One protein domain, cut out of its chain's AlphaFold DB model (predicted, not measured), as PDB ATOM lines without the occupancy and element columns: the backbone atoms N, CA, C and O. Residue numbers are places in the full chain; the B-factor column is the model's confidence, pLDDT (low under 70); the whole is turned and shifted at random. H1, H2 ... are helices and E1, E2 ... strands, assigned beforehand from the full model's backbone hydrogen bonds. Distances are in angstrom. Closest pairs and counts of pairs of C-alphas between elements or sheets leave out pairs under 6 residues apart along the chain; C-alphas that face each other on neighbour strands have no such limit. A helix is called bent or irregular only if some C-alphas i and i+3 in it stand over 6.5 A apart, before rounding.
ATOM      1  N   ALA A  19      82.258 152.633  89.478       54.25
ATOM      2  CA  ALA A  19      83.627 152.692  88.959       54.25
ATOM      3  C   ALA A  19      84.507 151.492  89.377       54.25
ATOM      4  O   ALA A  19      85.501 151.210  88.715       54.25
ATOM      5  N   ASP A  20      84.130 150.757  90.428       48.25
ATOM      6  CA  ASP A  20      84.884 149.619  90.960       48.25
ATOM      7  C   ASP A  20      84.588 148.310  90.211       48.25
ATOM      8  O   ASP A  20      85.191 147.281  90.504       48.25
ATOM      9  N   ALA A  21      83.684 148.315  89.224       58.22
ATOM     10  CA  ALA A  21      83.319 147.118  88.462       58.22
ATOM     11  C   ALA A  21      84.523 146.475  87.741       58.22
ATOM     12  O   ALA A  21      84.577 145.252  87.608       58.22
ATOM     13  N   GLU A  22      85.516 147.275  87.337       59.00
ATOM     14  CA  GLU A  22      86.751 146.784  86.709       59.00
ATOM     15  C   GLU A  22      87.643 145.994  87.685       59.00
ATOM     16  O   GLU A  22      88.299 145.042  87.266       59.00
ATOM     17  N   LEU A  23      87.611 146.303  88.991       52.09
ATOM     18  CA  LEU A  23      88.402 145.607  90.024       52.09
ATOM     19  C   LEU A  23      87.930 144.165  90.267       52.09
ATOM     20  O   LEU A  23      88.699 143.328  90.740       52.09
ATOM     21  N   TYR A  24      86.674 143.867  89.928       58.16
ATOM     22  CA  TYR A  24      86.049 142.561  90.144       58.16
ATOM     23  C   TYR A  24      85.796 141.790  88.840       58.16
ATOM     24  O   TYR A  24      85.234 140.697  88.888       58.16
ATOM     25  N   ALA A  25      86.236 142.311  87.688       60.78
ATOM     26  CA  ALA A  25      85.930 141.756  86.365       60.78
ATOM     27  C   ALA A  25      86.370 140.288  86.184       60.78
ATOM     28  O   ALA A  25      85.682 139.516  85.516       60.78
ATOM     29  N   ASP A  26      87.473 139.891  86.828       63.12
ATOM     30  CA  ASP A  26      88.019 138.527  86.774       63.12
ATOM     31  C   ASP A  26      87.690 137.681  88.023       63.12
ATOM     32  O   ASP A  26      88.098 136.518  88.125       63.12
ATOM     33  N   GLN A  27      86.948 138.235  88.989       59.88
ATOM     34  CA  GLN A  27      86.621 137.568  90.248       59.88
ATOM     35  C   GLN A  27      85.208 136.989  90.211       59.88
ATOM     36  O   GLN A  27      84.228 137.696  89.982       59.88
ATOM     37  N   LYS A  28      85.080 135.690  90.500       70.38
ATOM     38  CA  LYS A  28      83.753 135.087  90.663       70.38
ATOM     39  C   LYS A  28      83.094 135.629  91.934       70.38
ATOM     40  O   LYS A  28      83.748 135.600  92.977       70.38
ATOM     41  N   PRO A  29      81.826 136.062  91.865       70.19
ATOM     42  CA  PRO A  29      81.124 136.550  93.037       70.19
ATOM     43  C   PRO A  29      80.986 135.450  94.088       70.19
ATOM     44  O   PRO A  29      80.776 134.274  93.763       70.19
ATOM     45  N   VAL A  30      81.098 135.840  95.355       75.81
ATOM     46  CA  VAL A  30      80.869 134.927  96.478       75.81
ATOM     47  C   VAL A  30      79.371 134.672  96.574       75.81
ATOM     48  O   VAL A  30      78.577 135.609  96.556       75.81
ATOM     49  N   ARG A  31      78.970 133.403  96.647       79.38
ATOM     50  CA  ARG A  31      77.557 133.025  96.702       79.38
ATOM     51  C   ARG A  31      77.114 132.804  98.131       79.38
ATOM     52  O   ARG A  31      77.683 131.956  98.813       79.38
ATOM     53  N   TYR A  32      76.054 133.494  98.525       80.50
ATOM     54  CA  TYR A  32      75.351 133.226  99.771       80.50
ATOM     55  C   TYR A  32      73.916 132.802  99.493       80.50
ATOM     56  O   TYR A  32      73.278 133.267  98.549       80.50
ATOM     57  N   THR A  33      73.407 131.915 100.342       82.25
ATOM     58  CA  THR A  33      72.005 131.497 100.294       82.25
ATOM     59  C   THR A  33      71.202 132.223 101.362       82.25
ATOM     60  O   THR A  33      71.744 132.570 102.408       82.25
ATOM     61  N   TYR A  34      69.922 132.476 101.097       82.00
ATOM     62  CA  TYR A  34      69.025 133.131 102.053       82.00
ATOM     63  C   TYR A  34      67.608 132.567 101.952       82.00
ATOM     64  O   TYR A  34      67.220 132.052 100.904       82.00
ATOM     65  N   ASP A  35      66.831 132.654 103.031       82.69
ATOM     66  CA  ASP A  35      65.422 132.252 103.049       82.69
ATOM     67  C   ASP A  35      64.531 133.487 102.821       82.69
ATOM     68  O   ASP A  35      64.441 134.333 103.715       82.69
ATOM     69  N   PRO A  36      63.854 133.627 101.667       76.31
ATOM     70  CA  PRO A  36      63.048 134.811 101.371       76.31
ATOM     71  C   PRO A  36      61.921 135.084 102.374       76.31
ATOM     72  O   PRO A  36      61.476 136.225 102.474       76.31
ATOM     73  N   GLU A  37      61.441 134.065 103.095       78.25
ATOM     74  CA  GLU A  37      60.335 134.206 104.049       78.25
ATOM     75  C   GLU A  37      60.814 134.524 105.470       78.25
ATOM     76  O   GLU A  37      60.081 135.155 106.231       78.25
ATOM     77  N   ASN A  38      62.044 134.130 105.815       80.44
ATOM     78  CA  ASN A  38      62.560 134.193 107.187       80.44
ATOM     79  C   ASN A  38      63.823 135.051 107.351       80.44
ATOM     80  O   ASN A  38      64.353 135.139 108.457       80.44
ATOM     81  N   THR A  39      64.321 135.688 106.286       85.62
ATOM     82  CA  THR A  39      65.522 136.533 106.370       85.62
ATOM     83  C   THR A  39      65.246 137.769 107.242       85.62
ATOM     84  O   THR A  39      64.381 138.581 106.894       85.62
ATOM     85  N   PRO A  40      65.965 137.941 108.367       87.50
ATOM     86  CA  PRO A  40      65.748 139.043 109.297       87.50
ATOM     87  C   PRO A  40      66.190 140.386 108.706       87.50
ATOM     88  O   PRO A  40      66.900 140.466 107.700       87.50
ATOM     89  N   THR A  41      65.741 141.466 109.345       88.06
ATOM     90  CA  THR A  41      66.094 142.840 108.975       88.06
ATOM     91  C   THR A  41      66.921 143.485 110.080       88.06
ATOM     92  O   THR A  41      66.525 143.459 111.243       88.06
ATOM     93  N   LEU A  42      68.050 144.076 109.697       83.12
ATOM     94  CA  LEU A  42      68.909 144.906 110.524       83.12
ATOM     95  C   LEU A  42      68.675 146.370 110.148       83.12
ATOM     96  O   LEU A  42      69.021 146.802 109.049       83.12
ATOM     97  N   THR A  43      68.073 147.140 111.047       84.00
ATOM     98  CA  THR A  43      67.898 148.585 110.841       84.00
ATOM     99  C   THR A  43      69.155 149.350 111.248       84.00
ATOM    100  O   THR A  43      69.891 148.891 112.126       84.00
ATOM    101  N   THR A  44      69.372 150.552 110.703       73.50
ATOM    102  CA  THR A  44      70.468 151.442 111.142       73.50
ATOM    103  C   THR A  44      70.472 151.624 112.665       73.50
ATOM    104  O   THR A  44      71.503 151.505 113.319       73.50
ATOM    105  N   ALA A  45      69.295 151.827 113.268       76.81
ATOM    106  CA  ALA A  45      69.161 152.019 114.711       76.81
ATOM    107  C   ALA A  45      69.520 150.767 115.529       76.81
ATOM    108  O   ALA A  45      69.973 150.880 116.668       76.81
ATOM    109  N   GLN A  46      69.285 149.568 114.991       81.94
ATOM    110  CA  GLN A  46      69.712 148.319 115.622       81.94
ATOM    111  C   GLN A  46      71.218 148.118 115.466       81.94
ATOM    112  O   GLN A  46      71.869 147.774 116.446       81.94
ATOM    113  N   MET A  47      71.769 148.405 114.285       78.12
ATOM    114  CA  MET A  47      73.204 148.344 114.007       78.12
ATOM    115  C   MET A  47      73.990 149.255 114.956       78.12
ATOM    116  O   MET A  47      74.829 148.765 115.708       78.12
ATOM    117  N   SER A  48      73.602 150.530 115.070       71.12
ATOM    118  CA  SER A  48      74.245 151.478 115.992       71.12
ATOM    119  C   SER A  48      74.145 151.058 117.461       71.12
ATOM    120  O   SER A  48      75.053 151.321 118.245       71.12
ATOM    121  N   LYS A  49      73.058 150.384 117.869       77.56
ATOM    122  CA  LYS A  49      72.935 149.851 119.238       77.56
ATOM    123  C   LYS A  49      73.901 148.702 119.497       77.56
ATOM    124  O   LYS A  49      74.402 148.592 120.612       77.56
ATOM    125  N   ILE A  50      74.123 147.842 118.505       77.00
ATOM    126  CA  ILE A  50      75.068 146.730 118.622       77.00
ATOM    127  C   ILE A  50      76.497 147.276 118.676       77.00
ATOM    128  O   ILE A  50      77.234 146.940 119.599       77.00
ATOM    129  N   GLU A  51      76.847 148.189 117.768       76.75
ATOM    130  CA  GLU A  51      78.146 148.875 117.750       76.75
ATOM    131  C   GLU A  51      78.436 149.571 119.084       76.75
ATOM    132  O   GLU A  51      79.493 149.374 119.680       76.75
ATOM    133  N   GLN A  52      77.471 150.327 119.616       69.94
ATOM    134  CA  GLN A  52      77.630 151.020 120.893       69.94
ATOM    135  C   GLN A  52      77.832 150.052 122.068       69.94
ATOM    136  O   GLN A  52      78.622 150.338 122.971       69.94
ATOM    137  N   ALA A  53      77.135 148.913 122.080       74.94
ATOM    138  CA  ALA A  53      77.295 147.905 123.125       74.94
ATOM    139  C   ALA A  53      78.676 147.234 123.065       74.94
ATOM    140  O   ALA A  53      79.309 147.044 124.103       74.94
ATOM    141  N   VAL A  54      79.163 146.939 121.856       75.19
ATOM    142  CA  VAL A  54      80.508 146.400 121.622       75.19
ATOM    143  C   VAL A  54      81.587 147.399 122.046       75.19
ATOM    144  O   VAL A  54      82.511 147.030 122.770       75.19
ATOM    145  N   LEU A  55      81.446 148.673 121.669       66.62
ATOM    146  CA  LEU A  55      82.367 149.744 122.063       66.62
ATOM    147  C   LEU A  55      82.398 149.932 123.584       66.62
ATOM    148  O   LEU A  55      83.469 149.983 124.181       66.62
ATOM    149  N   SER A  56      81.230 149.931 124.229       72.94
ATOM    150  CA  SER A  56      81.132 150.042 125.690       72.94
ATOM    151  C   SER A  56      81.825 148.875 126.406       72.94
ATOM    152  O   SER A  56      82.419 149.058 127.466       72.94
ATOM    153  N   ALA A  57      81.766 147.671 125.833       72.94
ATOM    154  CA  ALA A  57      82.474 146.504 126.349       72.94
ATOM    155  C   ALA A  57      83.995 146.621 126.149       72.94
ATOM    156  O   ALA A  57      84.764 146.298 127.056       72.94
ATOM    157  N   ALA A  58      84.439 147.140 125.003       65.75
ATOM    158  CA  ALA A  58      85.850 147.417 124.756       65.75
ATOM    159  C   ALA A  58      86.416 148.441 125.755       65.75
ATOM    160  O   ALA A  58      87.478 148.206 126.336       65.75
ATOM    161  N   ASP A  59      85.677 149.518 126.033       66.44
ATOM    162  CA  ASP A  59      86.052 150.542 127.019       66.44
ATOM    163  C   ASP A  59      86.096 149.997 128.455       66.44
ATOM    164  O   ASP A  59      86.896 150.448 129.280       66.44
ATOM    165  N   ALA A  60      85.277 148.986 128.758       77.56
ATOM    166  CA  ALA A  60      85.309 148.259 130.027       77.56
ATOM    167  C   ALA A  60      86.485 147.264 130.139       77.56
ATOM    168  O   ALA A  60      86.702 146.691 131.209       77.56
ATOM    169  N   GLY A  61      87.269 147.083 129.069       73.12
ATOM    170  CA  GLY A  61      88.427 146.191 129.024       73.12
ATOM    171  C   GLY A  61      88.101 144.733 128.685       73.12
ATOM    172  O   GLY A  61      88.938 143.864 128.933       73.12
ATOM    173  N   GLU A  62      86.914 144.453 128.136       80.62
ATOM    174  CA  GLU A  62      86.521 143.112 127.684       80.62
ATOM    175  C   GLU A  62      87.372 142.666 126.482       80.62
ATOM    176  O   GLU A  62      87.753 143.478 125.631       80.62
ATOM    177  N   THR A  63      87.673 141.368 126.375       84.31
ATOM    178  CA  THR A  63      88.432 140.827 125.235       84.31
ATOM    179  C   THR A  63      87.596 140.814 123.955       84.31
ATOM    180  O   THR A  63      86.370 140.905 123.987       84.31
ATOM    181  N   THR A  64      88.247 140.665 122.797       75.94
ATOM    182  CA  THR A  64      87.542 140.591 121.505       75.94
ATOM    183  C   THR A  64      86.547 139.425 121.457       75.94
ATOM    184  O   THR A  64      85.467 139.577 120.903       75.94
ATOM    185  N   GLU A  65      86.841 138.290 122.094       88.12
ATOM    186  CA  GLU A  65      85.897 137.169 122.174       88.12
ATOM    187  C   GLU A  65      84.646 137.532 122.986       88.12
ATOM    188  O   GLU A  65      83.539 137.145 122.625       88.12
ATOM    189  N   GLN A  66      84.801 138.299 124.066       77.31
ATOM    190  CA  GLN A  66      83.680 138.747 124.897       77.31
ATOM    191  C   GLN A  66      82.844 139.819 124.181       77.31
ATOM    192  O   GLN A  66      81.618 139.797 124.254       77.31
ATOM    193  N   GLN A  67      83.498 140.705 123.430       82.06
ATOM    194  CA  GLN A  67      82.844 141.672 122.544       82.06
ATOM    195  C   GLN A  67      82.040 140.976 121.434       82.06
ATOM    196  O   GLN A  67      80.899 141.358 121.176       82.06
ATOM    197  N   GLN A  68      82.586 139.914 120.831       88.06
ATOM    198  CA  GLN A  68      81.878 139.119 119.826       88.06
ATOM    199  C   GLN A  68      80.629 138.447 120.401       88.06
ATOM    200  O   GLN A  68      79.576 138.498 119.776       88.06
ATOM    201  N   VAL A  69      80.707 137.893 121.616       89.50
ATOM    202  CA  VAL A  69      79.535 137.303 122.290       89.50
ATOM    203  C   VAL A  69      78.412 138.332 122.463       89.50
ATOM    204  O   VAL A  69      77.248 138.008 122.244       89.50
ATOM    205  N   ILE A  70      78.740 139.584 122.794       84.38
ATOM    206  CA  ILE A  70      77.750 140.665 122.926       84.38
ATOM    207  C   ILE A  70      77.099 140.984 121.574       84.38
ATOM    208  O   ILE A  70      75.873 141.112 121.502       84.38
ATOM    209  N   ALA A  71      77.897 141.081 120.506       83.12
ATOM    210  CA  ALA A  71      77.390 141.304 119.153       83.12
ATOM    211  C   ALA A  71      76.449 140.171 118.712       83.12
ATOM    212  O   ALA A  71      75.315 140.428 118.302       83.12
ATOM    213  N   ASP A  72      76.882 138.924 118.893       89.25
ATOM    214  CA  ASP A  72      76.135 137.714 118.553       89.25
ATOM    215  C   ASP A  72      74.806 137.629 119.318       89.25
ATOM    216  O   ASP A  72      73.760 137.350 118.730       89.25
ATOM    217  N   GLU A  73      74.803 137.926 120.622       90.75
ATOM    218  CA  GLU A  73      73.585 137.941 121.439       90.75
ATOM    219  C   GLU A  73      72.581 139.006 120.986       90.75
ATOM    220  O   GLU A  73      71.364 138.801 121.067       90.75
ATOM    221  N   MET A  74      73.060 140.170 120.548       90.44
ATOM    222  CA  MET A  74      72.183 141.243 120.087       90.44
ATOM    223  C   MET A  74      71.649 140.987 118.678       90.44
ATOM    224  O   MET A  74      70.463 141.229 118.448       90.44
ATOM    225  N   LEU A  75      72.468 140.431 117.780       87.62
ATOM    226  CA  LEU A  75      72.041 139.933 116.469       87.62
ATOM    227  C   LEU A  75      70.992 138.815 116.615       87.62
ATOM    228  O   LEU A  75      69.946 138.853 115.962       87.62
ATOM    229  N   ALA A  76      71.189 137.891 117.560       90.31
ATOM    230  CA  ALA A  76      70.222 136.840 117.880       90.31
ATOM    231  C   ALA A  76      68.859 137.380 118.330       90.31
ATOM    232  O   ALA A  76      67.815 136.876 117.911       90.31
ATOM    233  N   LYS A  77      68.837 138.452 119.130       90.31
ATOM    234  CA  LYS A  77      67.585 139.087 119.592       90.31
ATOM    235  C   LYS A  77      66.748 139.687 118.463       90.31
ATOM    236  O   LYS A  77      65.544 139.858 118.645       90.31
ATOM    237  N   ILE A  78      67.365 140.014 117.332       87.75
ATOM    238  CA  ILE A  78      66.686 140.573 116.154       87.75
ATOM    239  C   ILE A  78      66.508 139.537 115.029       87.75
ATOM    240  O   ILE A  78      66.056 139.883 113.942       87.75
ATOM    241  N   GLY A  79      66.802 138.262 115.307       87.19
ATOM    242  CA  GLY A  79      66.489 137.133 114.431       87.19
ATOM    243  C   GLY A  79      67.631 136.644 113.542       87.19
ATOM    244  O   GLY A  79      67.408 135.719 112.766       87.19
ATOM    245  N   PHE A  80      68.835 137.212 113.645       88.81
ATOM    246  CA  PHE A  80      70.021 136.643 112.995       88.81
ATOM    247  C   PHE A  80      70.545 135.452 113.791       88.81
ATOM    248  O   PHE A  80      70.585 135.504 115.011       88.81
ATOM    249  N   ASP A  81      70.989 134.392 113.124       85.88
ATOM    250  CA  ASP A  81      71.619 133.251 113.792       85.88
ATOM    251  C   ASP A  81      73.142 133.303 113.577       85.88
ATOM    252  O   ASP A  81      73.610 132.986 112.476       85.88
ATOM    253  N   PRO A  82      73.943 133.688 114.593       78.38
ATOM    254  CA  PRO A  82      75.406 133.726 114.508       78.38
ATOM    255  C   PRO A  82      76.025 132.403 114.048       78.38
ATOM    256  O   PRO A  82      77.047 132.409 113.369       78.38
ATOM    257  N   SER A  83      75.380 131.262 114.326       79.94
ATOM    258  CA  SER A  83      75.877 129.950 113.895       79.94
ATOM    259  C   SER A  83      75.759 129.700 112.388       79.94
ATOM    260  O   SER A  83      76.407 128.795 111.861       79.94
ATOM    261  N   THR A  84      74.966 130.511 111.684       79.50
ATOM    262  CA  THR A  84      74.833 130.465 110.220       79.50
ATOM    263  C   THR A  84      75.828 131.367 109.494       79.50
ATOM    264  O   THR A  84      75.872 131.349 108.264       79.50
ATOM    265  N   ALA A  85      76.640 132.136 110.230       80.44
ATOM    266  CA  ALA A  85      77.658 132.984 109.632       80.44
ATOM    267  C   ALA A  85      78.740 132.129 108.954       80.44
ATOM    268  O   ALA A  85      79.297 131.207 109.552       80.44
ATOM    269  N   VAL A  86      79.059 132.453 107.703       77.31
ATOM    270  CA  VAL A  86      80.153 131.821 106.955       77.31
ATOM    271  C   VAL A  86      81.305 132.812 106.923       77.31
ATOM    272  O   VAL A  86      81.135 133.919 106.426       77.31
ATOM    273  N   ASP A  87      82.449 132.442 107.503       76.56
ATOM    274  CA  ASP A  87      83.633 133.308 107.630       76.56
ATOM    275  C   ASP A  87      83.327 134.692 108.242       76.56
ATOM    276  O   ASP A  87      83.876 135.711 107.832       76.56
ATOM    277  N   GLY A  88      82.425 134.732 109.232       74.12
ATOM    278  CA  GLY A  88      82.024 135.976 109.901       74.12
ATOM    279  C   GLY A  88      81.071 136.853 109.083       74.12
ATOM    280  O   GLY A  88      80.919 138.031 109.395       74.12
ATOM    281  N   VAL A  89      80.433 136.304 108.044       81.81
ATOM    282  CA  VAL A  89      79.472 137.007 107.184       81.81
ATOM    283  C   VAL A  89      78.082 136.398 107.306       81.81
ATOM    284  O   VAL A  89      77.911 135.180 107.227       81.81
ATOM    285  N   GLN A  90      77.077 137.262 107.434       87.12
ATOM    286  CA  GLN A  90      75.661 136.910 107.438       87.12
ATOM    287  C   GLN A  90      74.919 137.573 106.284       87.12
ATOM    288  O   GLN A  90      75.347 138.595 105.752       87.12
ATOM    289  N   VAL A  91      73.777 136.999 105.905       87.00
ATOM    290  CA  VAL A  91      72.862 137.605 104.933       87.00
ATOM    291  C   VAL A  91      71.614 138.097 105.645       87.00
ATOM    292  O   VAL A  91      71.000 137.366 106.419       87.00
ATOM    293  N   GLY A  92      71.233 139.338 105.365       88.75
ATOM    294  CA  GLY A  92      70.069 139.984 105.952       88.75
ATOM    295  C   GLY A  92      69.559 141.124 105.095       88.75
ATOM    296  O   GLY A  92      70.253 141.609 104.203       88.75
ATOM    297  N   TYR A  93      68.349 141.583 105.388       87.38
ATOM    298  CA  TYR A  93      67.907 142.875 104.884       87.38
ATOM    299  C   TYR A  93      68.524 143.983 105.732       87.38
ATOM    300  O   TYR A  93      68.399 143.956 106.951       87.38
ATOM    301  N   ILE A  94      69.154 144.967 105.104       81.12
ATOM    302  CA  ILE A  94      69.554 146.207 105.767       81.12
ATOM    303  C   ILE A  94      68.497 147.257 105.450       81.12
ATOM    304  O   ILE A  94      68.185 147.497 104.282       81.12
ATOM    305  N   GLU A  95      67.913 147.831 106.497       83.38
ATOM    306  CA  GLU A  95      66.927 148.904 106.392       83.38
ATOM    307  C   GLU A  95      67.575 150.239 106.748       83.38
ATOM    308  O   GLU A  95      67.973 150.452 107.897       83.38
ATOM    309  N   SER A  96      67.667 151.128 105.759       68.31
ATOM    310  CA  SER A  96      68.125 152.503 105.946       68.31
ATOM    311  C   SER A  96      67.050 153.371 106.598       68.31
ATOM    312  O   SER A  96      65.866 153.033 106.625       68.31
ATOM    313  N   ASP A  97      67.452 154.548 107.081       64.75
ATOM    314  CA  ASP A  97      66.564 155.489 107.782       64.75
ATOM    315  C   ASP A  97      65.402 156.009 106.909       64.75
ATOM    316  O   ASP A  97      64.407 156.512 107.426       64.75
ATOM    317  N   ASP A  98      65.496 155.856 105.583       62.16
ATOM    318  CA  ASP A  98      64.427 156.157 104.623       62.16
ATOM    319  C   ASP A  98      63.419 155.000 104.430       62.16
ATOM    320  O   ASP A  98      62.523 155.095 103.586       62.16
ATOM    321  N   GLY A  99      63.553 153.912 105.200       67.50
ATOM    322  CA  GLY A  99      62.685 152.732 105.180       67.50
ATOM    323  C   GLY A  99      62.898 151.813 103.976       67.50
ATOM    324  O   GLY A  99      62.145 150.853 103.788       67.50
ATOM    325  N   LYS A 100      63.898 152.090 103.127       74.44
ATOM    326  CA  LYS A 100      64.273 151.168 102.054       74.44
ATOM    327  C   LYS A 100      65.020 149.984 102.642       74.44
ATOM    328  O   LYS A 100      65.899 150.141 103.481       74.44
ATOM    329  N   ARG A 101      64.662 148.794 102.165       77.56
ATOM    330  CA  ARG A 101      65.260 147.528 102.586       77.56
ATOM    331  C   ARG A 101      65.982 146.899 101.419       77.56
ATOM    332  O   ARG A 101      65.396 146.741 100.348       77.56
ATOM    333  N   GLU A 102      67.219 146.505 101.649       80.62
ATOM    334  CA  GLU A 102      68.050 145.862 100.643       80.62
ATOM    335  C   GLU A 102      68.686 144.599 101.205       80.62
ATOM    336  O   GLU A 102      69.175 144.591 102.331       80.62
ATOM    337  N   LEU A 103      68.661 143.518 100.426       83.38
ATOM    338  CA  LEU A 103      69.302 142.267 100.811       83.38
ATOM    339  C   LEU A 103      70.817 142.411 100.657       83.38
ATOM    340  O   LEU A 103      71.300 142.680  99.558       83.38
ATOM    341  N   ARG A 104      71.560 142.208 101.742       85.06
ATOM    342  CA  ARG A 104      73.017 142.351 101.764       85.06
ATOM    343  C   ARG A 104      73.675 141.198 102.510       85.06
ATOM    344  O   ARG A 104      73.111 140.638 103.447       85.06
ATOM    345  N   ALA A 105      74.892 140.869 102.089       82.62
ATOM    346  CA  ALA A 105      75.833 140.093 102.878       82.62
ATOM    347  C   ALA A 105      76.651 141.100 103.680       82.62
ATOM    348  O   ALA A 105      77.221 142.019 103.089       82.62
ATOM    349  N   PHE A 106      76.683 140.963 104.996       80.31
ATOM    350  CA  PHE A 106      77.379 141.887 105.876       80.31
ATOM    351  C   PHE A 106      78.231 141.138 106.893       80.31
ATOM    352  O   PHE A 106      77.921 140.012 107.281       80.31
ATOM    353  N   VAL A 107      79.319 141.773 107.311       79.44
ATOM    354  CA  VAL A 107      80.198 141.254 108.354       79.44
ATOM    355  C   VAL A 107      79.455 141.295 109.691       79.44
ATOM    356  O   VAL A 107      78.915 142.331 110.066       79.44
ATOM    357  N   SER A 108      79.407 140.172 110.403       82.94
ATOM    358  CA  SER A 108      78.841 140.057 111.753       82.94
ATOM    359  C   SER A 108      79.915 140.083 112.851       82.94
ATOM    360  O   SER A 108      79.595 139.927 114.028       82.94
ATOM    361  N   ASP A 109      81.188 140.260 112.480       80.69
ATOM    362  CA  ASP A 109      82.294 140.461 113.420       80.69
ATOM    363  C   ASP A 109      82.111 141.777 114.188       80.69
ATOM    364  O   ASP A 109      81.794 142.813 113.604       80.69
ATOM    365  N   CYS A 110      82.337 141.745 115.498       74.88
ATOM    366  CA  CYS A 110      82.205 142.879 116.403       74.88
ATOM    367  C   CYS A 110      83.037 144.107 115.997       74.88
ATOM    368  O   CYS A 110      82.672 145.222 116.360       74.88
ATOM    369  N   ARG A 111      84.126 143.936 115.239       68.31
ATOM    370  CA  ARG A 111      84.986 145.049 114.800       68.31
ATOM    371  C   ARG A 111      84.462 145.793 113.578       68.31
ATOM    372  O   ARG A 111      84.732 146.982 113.459       68.31
ATOM    373  N   ASP A 112      83.729 145.100 112.714       67.56
ATOM    374  CA  ASP A 112      83.338 145.584 111.384       67.56
ATOM    375  C   ASP A 112      81.844 145.341 111.105       67.56
ATOM    376  O   ASP A 112      81.427 145.218 109.947       67.56
ATOM    377  N   ILE A 113      81.030 145.235 112.160       72.88
ATOM    378  CA  ILE A 113      79.634 144.812 112.062       72.88
ATOM    379  C   ILE A 113      78.843 145.686 111.079       72.88
ATOM    380  O   ILE A 113      78.966 146.905 111.061       72.88
ATOM    381  N   GLY A 114      78.036 145.064 110.221       64.25
ATOM    382  CA  GLY A 114      77.213 145.784 109.241       64.25
ATOM    383  C   GLY A 114      77.956 146.219 107.971       64.25
ATOM    384  O   GLY A 114      77.311 146.627 106.997       64.25
ATOM    385  N   THR A 115      79.281 146.047 107.910       71.56
ATOM    386  CA  THR A 115      80.064 146.275 106.689       71.56
ATOM    387  C   THR A 115      79.577 145.349 105.582       71.56
ATOM    388  O   THR A 115      79.661 144.128 105.690       71.56
ATOM    389  N   SER A 116      79.060 145.928 104.499       73.62
ATOM    390  CA  SER A 116      78.523 145.161 103.374       73.62
ATOM    391  C   SER A 116      79.645 144.588 102.506       73.62
ATOM    392  O   SER A 116      80.530 145.324 102.063       73.62
ATOM    393  N   LEU A 117      79.578 143.293 102.202       68.81
ATOM    394  CA  LEU A 117      80.457 142.675 101.216       68.81
ATOM    395  C   LEU A 117      80.040 143.077  99.803       68.81
ATOM    396  O   LEU A 117      78.859 143.100  99.455       68.81
ATOM    397  N   ARG A 118      81.049 143.338  98.973       69.88
ATOM    398  CA  ARG A 118      80.895 143.629  97.546       69.88
ATOM    399  C   ARG A 118      81.142 142.368  96.713       69.88
ATOM    400  O   ARG A 118      81.763 141.421  97.185       69.88
ATOM    401  N   ASN A 119      80.673 142.374  95.465       69.44
ATOM    402  CA  ASN A 119      80.790 141.246  94.528       69.44
ATOM    403  C   ASN A 119      80.200 139.927  95.076       69.44
ATOM    404  O   ASN A 119      80.845 138.879  95.098       69.44
ATOM    405  N   VAL A 120      78.954 139.998  95.543       70.62
ATOM    406  CA  VAL A 120      78.192 138.873  96.101       70.62
ATOM    407  C   VAL A 120      77.008 138.503  95.198       70.62
ATOM    408  O   VAL A 120      76.373 139.377  94.605       70.62
ATOM    409  N   GLU A 121      76.697 137.211  95.109       77.12
ATOM    410  CA  GLU A 121      75.472 136.671  94.508       77.12
ATOM    411  C   GLU A 121      74.587 136.043  95.597       77.12
ATOM    412  O   GLU A 121      75.070 135.266  96.422       77.12
ATOM    413  N   PHE A 122      73.285 136.345  95.576       81.12
ATOM    414  CA  PHE A 122      72.309 135.768  96.503       81.12
ATOM    415  C   PHE A 122      71.447 134.717  95.816       81.12
ATOM    416  O   PHE A 122      70.801 134.998  94.804       81.12
ATOM    417  N   GLU A 123      71.385 133.525  96.399       81.44
ATOM    418  CA  GLU A 123      70.567 132.420  95.909       81.44
ATOM    419  C   GLU A 123      69.466 132.081  96.932       81.44
ATOM    420  O   GLU A 123      69.769 131.714  98.069       81.44
ATOM    421  N   PRO A 124      68.174 132.222  96.588       80.62
ATOM    422  CA  PRO A 124      67.101 131.899  97.518       80.62
ATOM    423  C   PRO A 124      67.051 130.389  97.772       80.62
ATOM    424  O   PRO A 124      67.061 129.585  96.834       80.62
TER     425      PRO A 124
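What this domain is: This is residues 19 to 124 of the 396 residues of an uncharacterized protein of Candidatus Saccharibacteria bacterium oral taxon 955 (UniProt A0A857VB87). Two small sheets, E2 E3 E4 and the pair E1 E5, stand partly face to face with their strands crossed, as a small sandwich. A helical hairpin, H2 and H3, makes one end of the longest axis, and the short helix H1 lies at the other end, beyond E1 and E5. The printed part has 106 residues, with three named helices and five named strands in the order H1 E1 E2 H2 H3 E3 E4 E5, a mixed class of helices and strands. The larger sheet has the order E2 E3 E4 and is mixed; E1 and E5 are parallel. It is compact, with a radius of gyration of the C-alphas of 14.6 A and spans of 44 by 30 by 28 A.

Where its parts are: Find C-alpha 19 at (83.627, 152.692, 88.959); H1 runs from there to residue 24 and is irregular, with C-alphas 19 and 22 being 7.1 A apart. Read on to E1, residues 30 to 34, 13.2 A long, and E2, residues 41 to 43. H2, residues 44 to 59, begins at C-alpha 44, (70.468, 151.442, 111.142), and runs 22.3 A; H3, residues 64 to 77, runs 20.1 A. Then come E3, residues 89 to 95, 17.3 A, and E4, residues 101 to 107, 17.2 A. E5, residues 120 to 124, ends at C-alpha 124, (67.101, 131.899, 97.518).

How they stand to each other: Start at E3, the inner strand. E3 and E4 form an antiparallel hairpin, with N 94 and O 102 2.8 A apart; E2 is parallel to E3, with N 42 and O 93 2.8 A apart. E2, H2 with H3, and E3 make a strand-helix-strand unit, two parallel strands joined through helices, with a right-handed crossover. In the other sheet E1 and E5 have N 121 and O 30 2.9 A apart. The two sheets make a sandwich, two sheets face to face: the parts that face each other are 9.4 A centre to centre, and the strands of the one sheet stand at 67 degrees to those of the other. H2 and H3 touch, closest at the C-alphas of Val 54 and Gln 67, 5.4 A, a shallow tilt of 28 degrees, opposite ways. H2 only grazes the larger sheet, with its residues 44 to 49, and H3 is not on it. H1 touches no helix and is apart from E5. Every O i to N i+4 pair is within hydrogen-bond range in H2 and H3; H1 has 0 of 2, but 2 of 3 O i to N i+3 pairs.

The domain as a whole: Look for the two C-alphas farthest apart at Asp 26 and Ala 60, 44.4 A. The printed part has no cut. The long links are H3 to E3 and E4 to E5. The mean pLDDT of the printed part is 76.9; residues under 70 include 19 to 27 and 96 to 99.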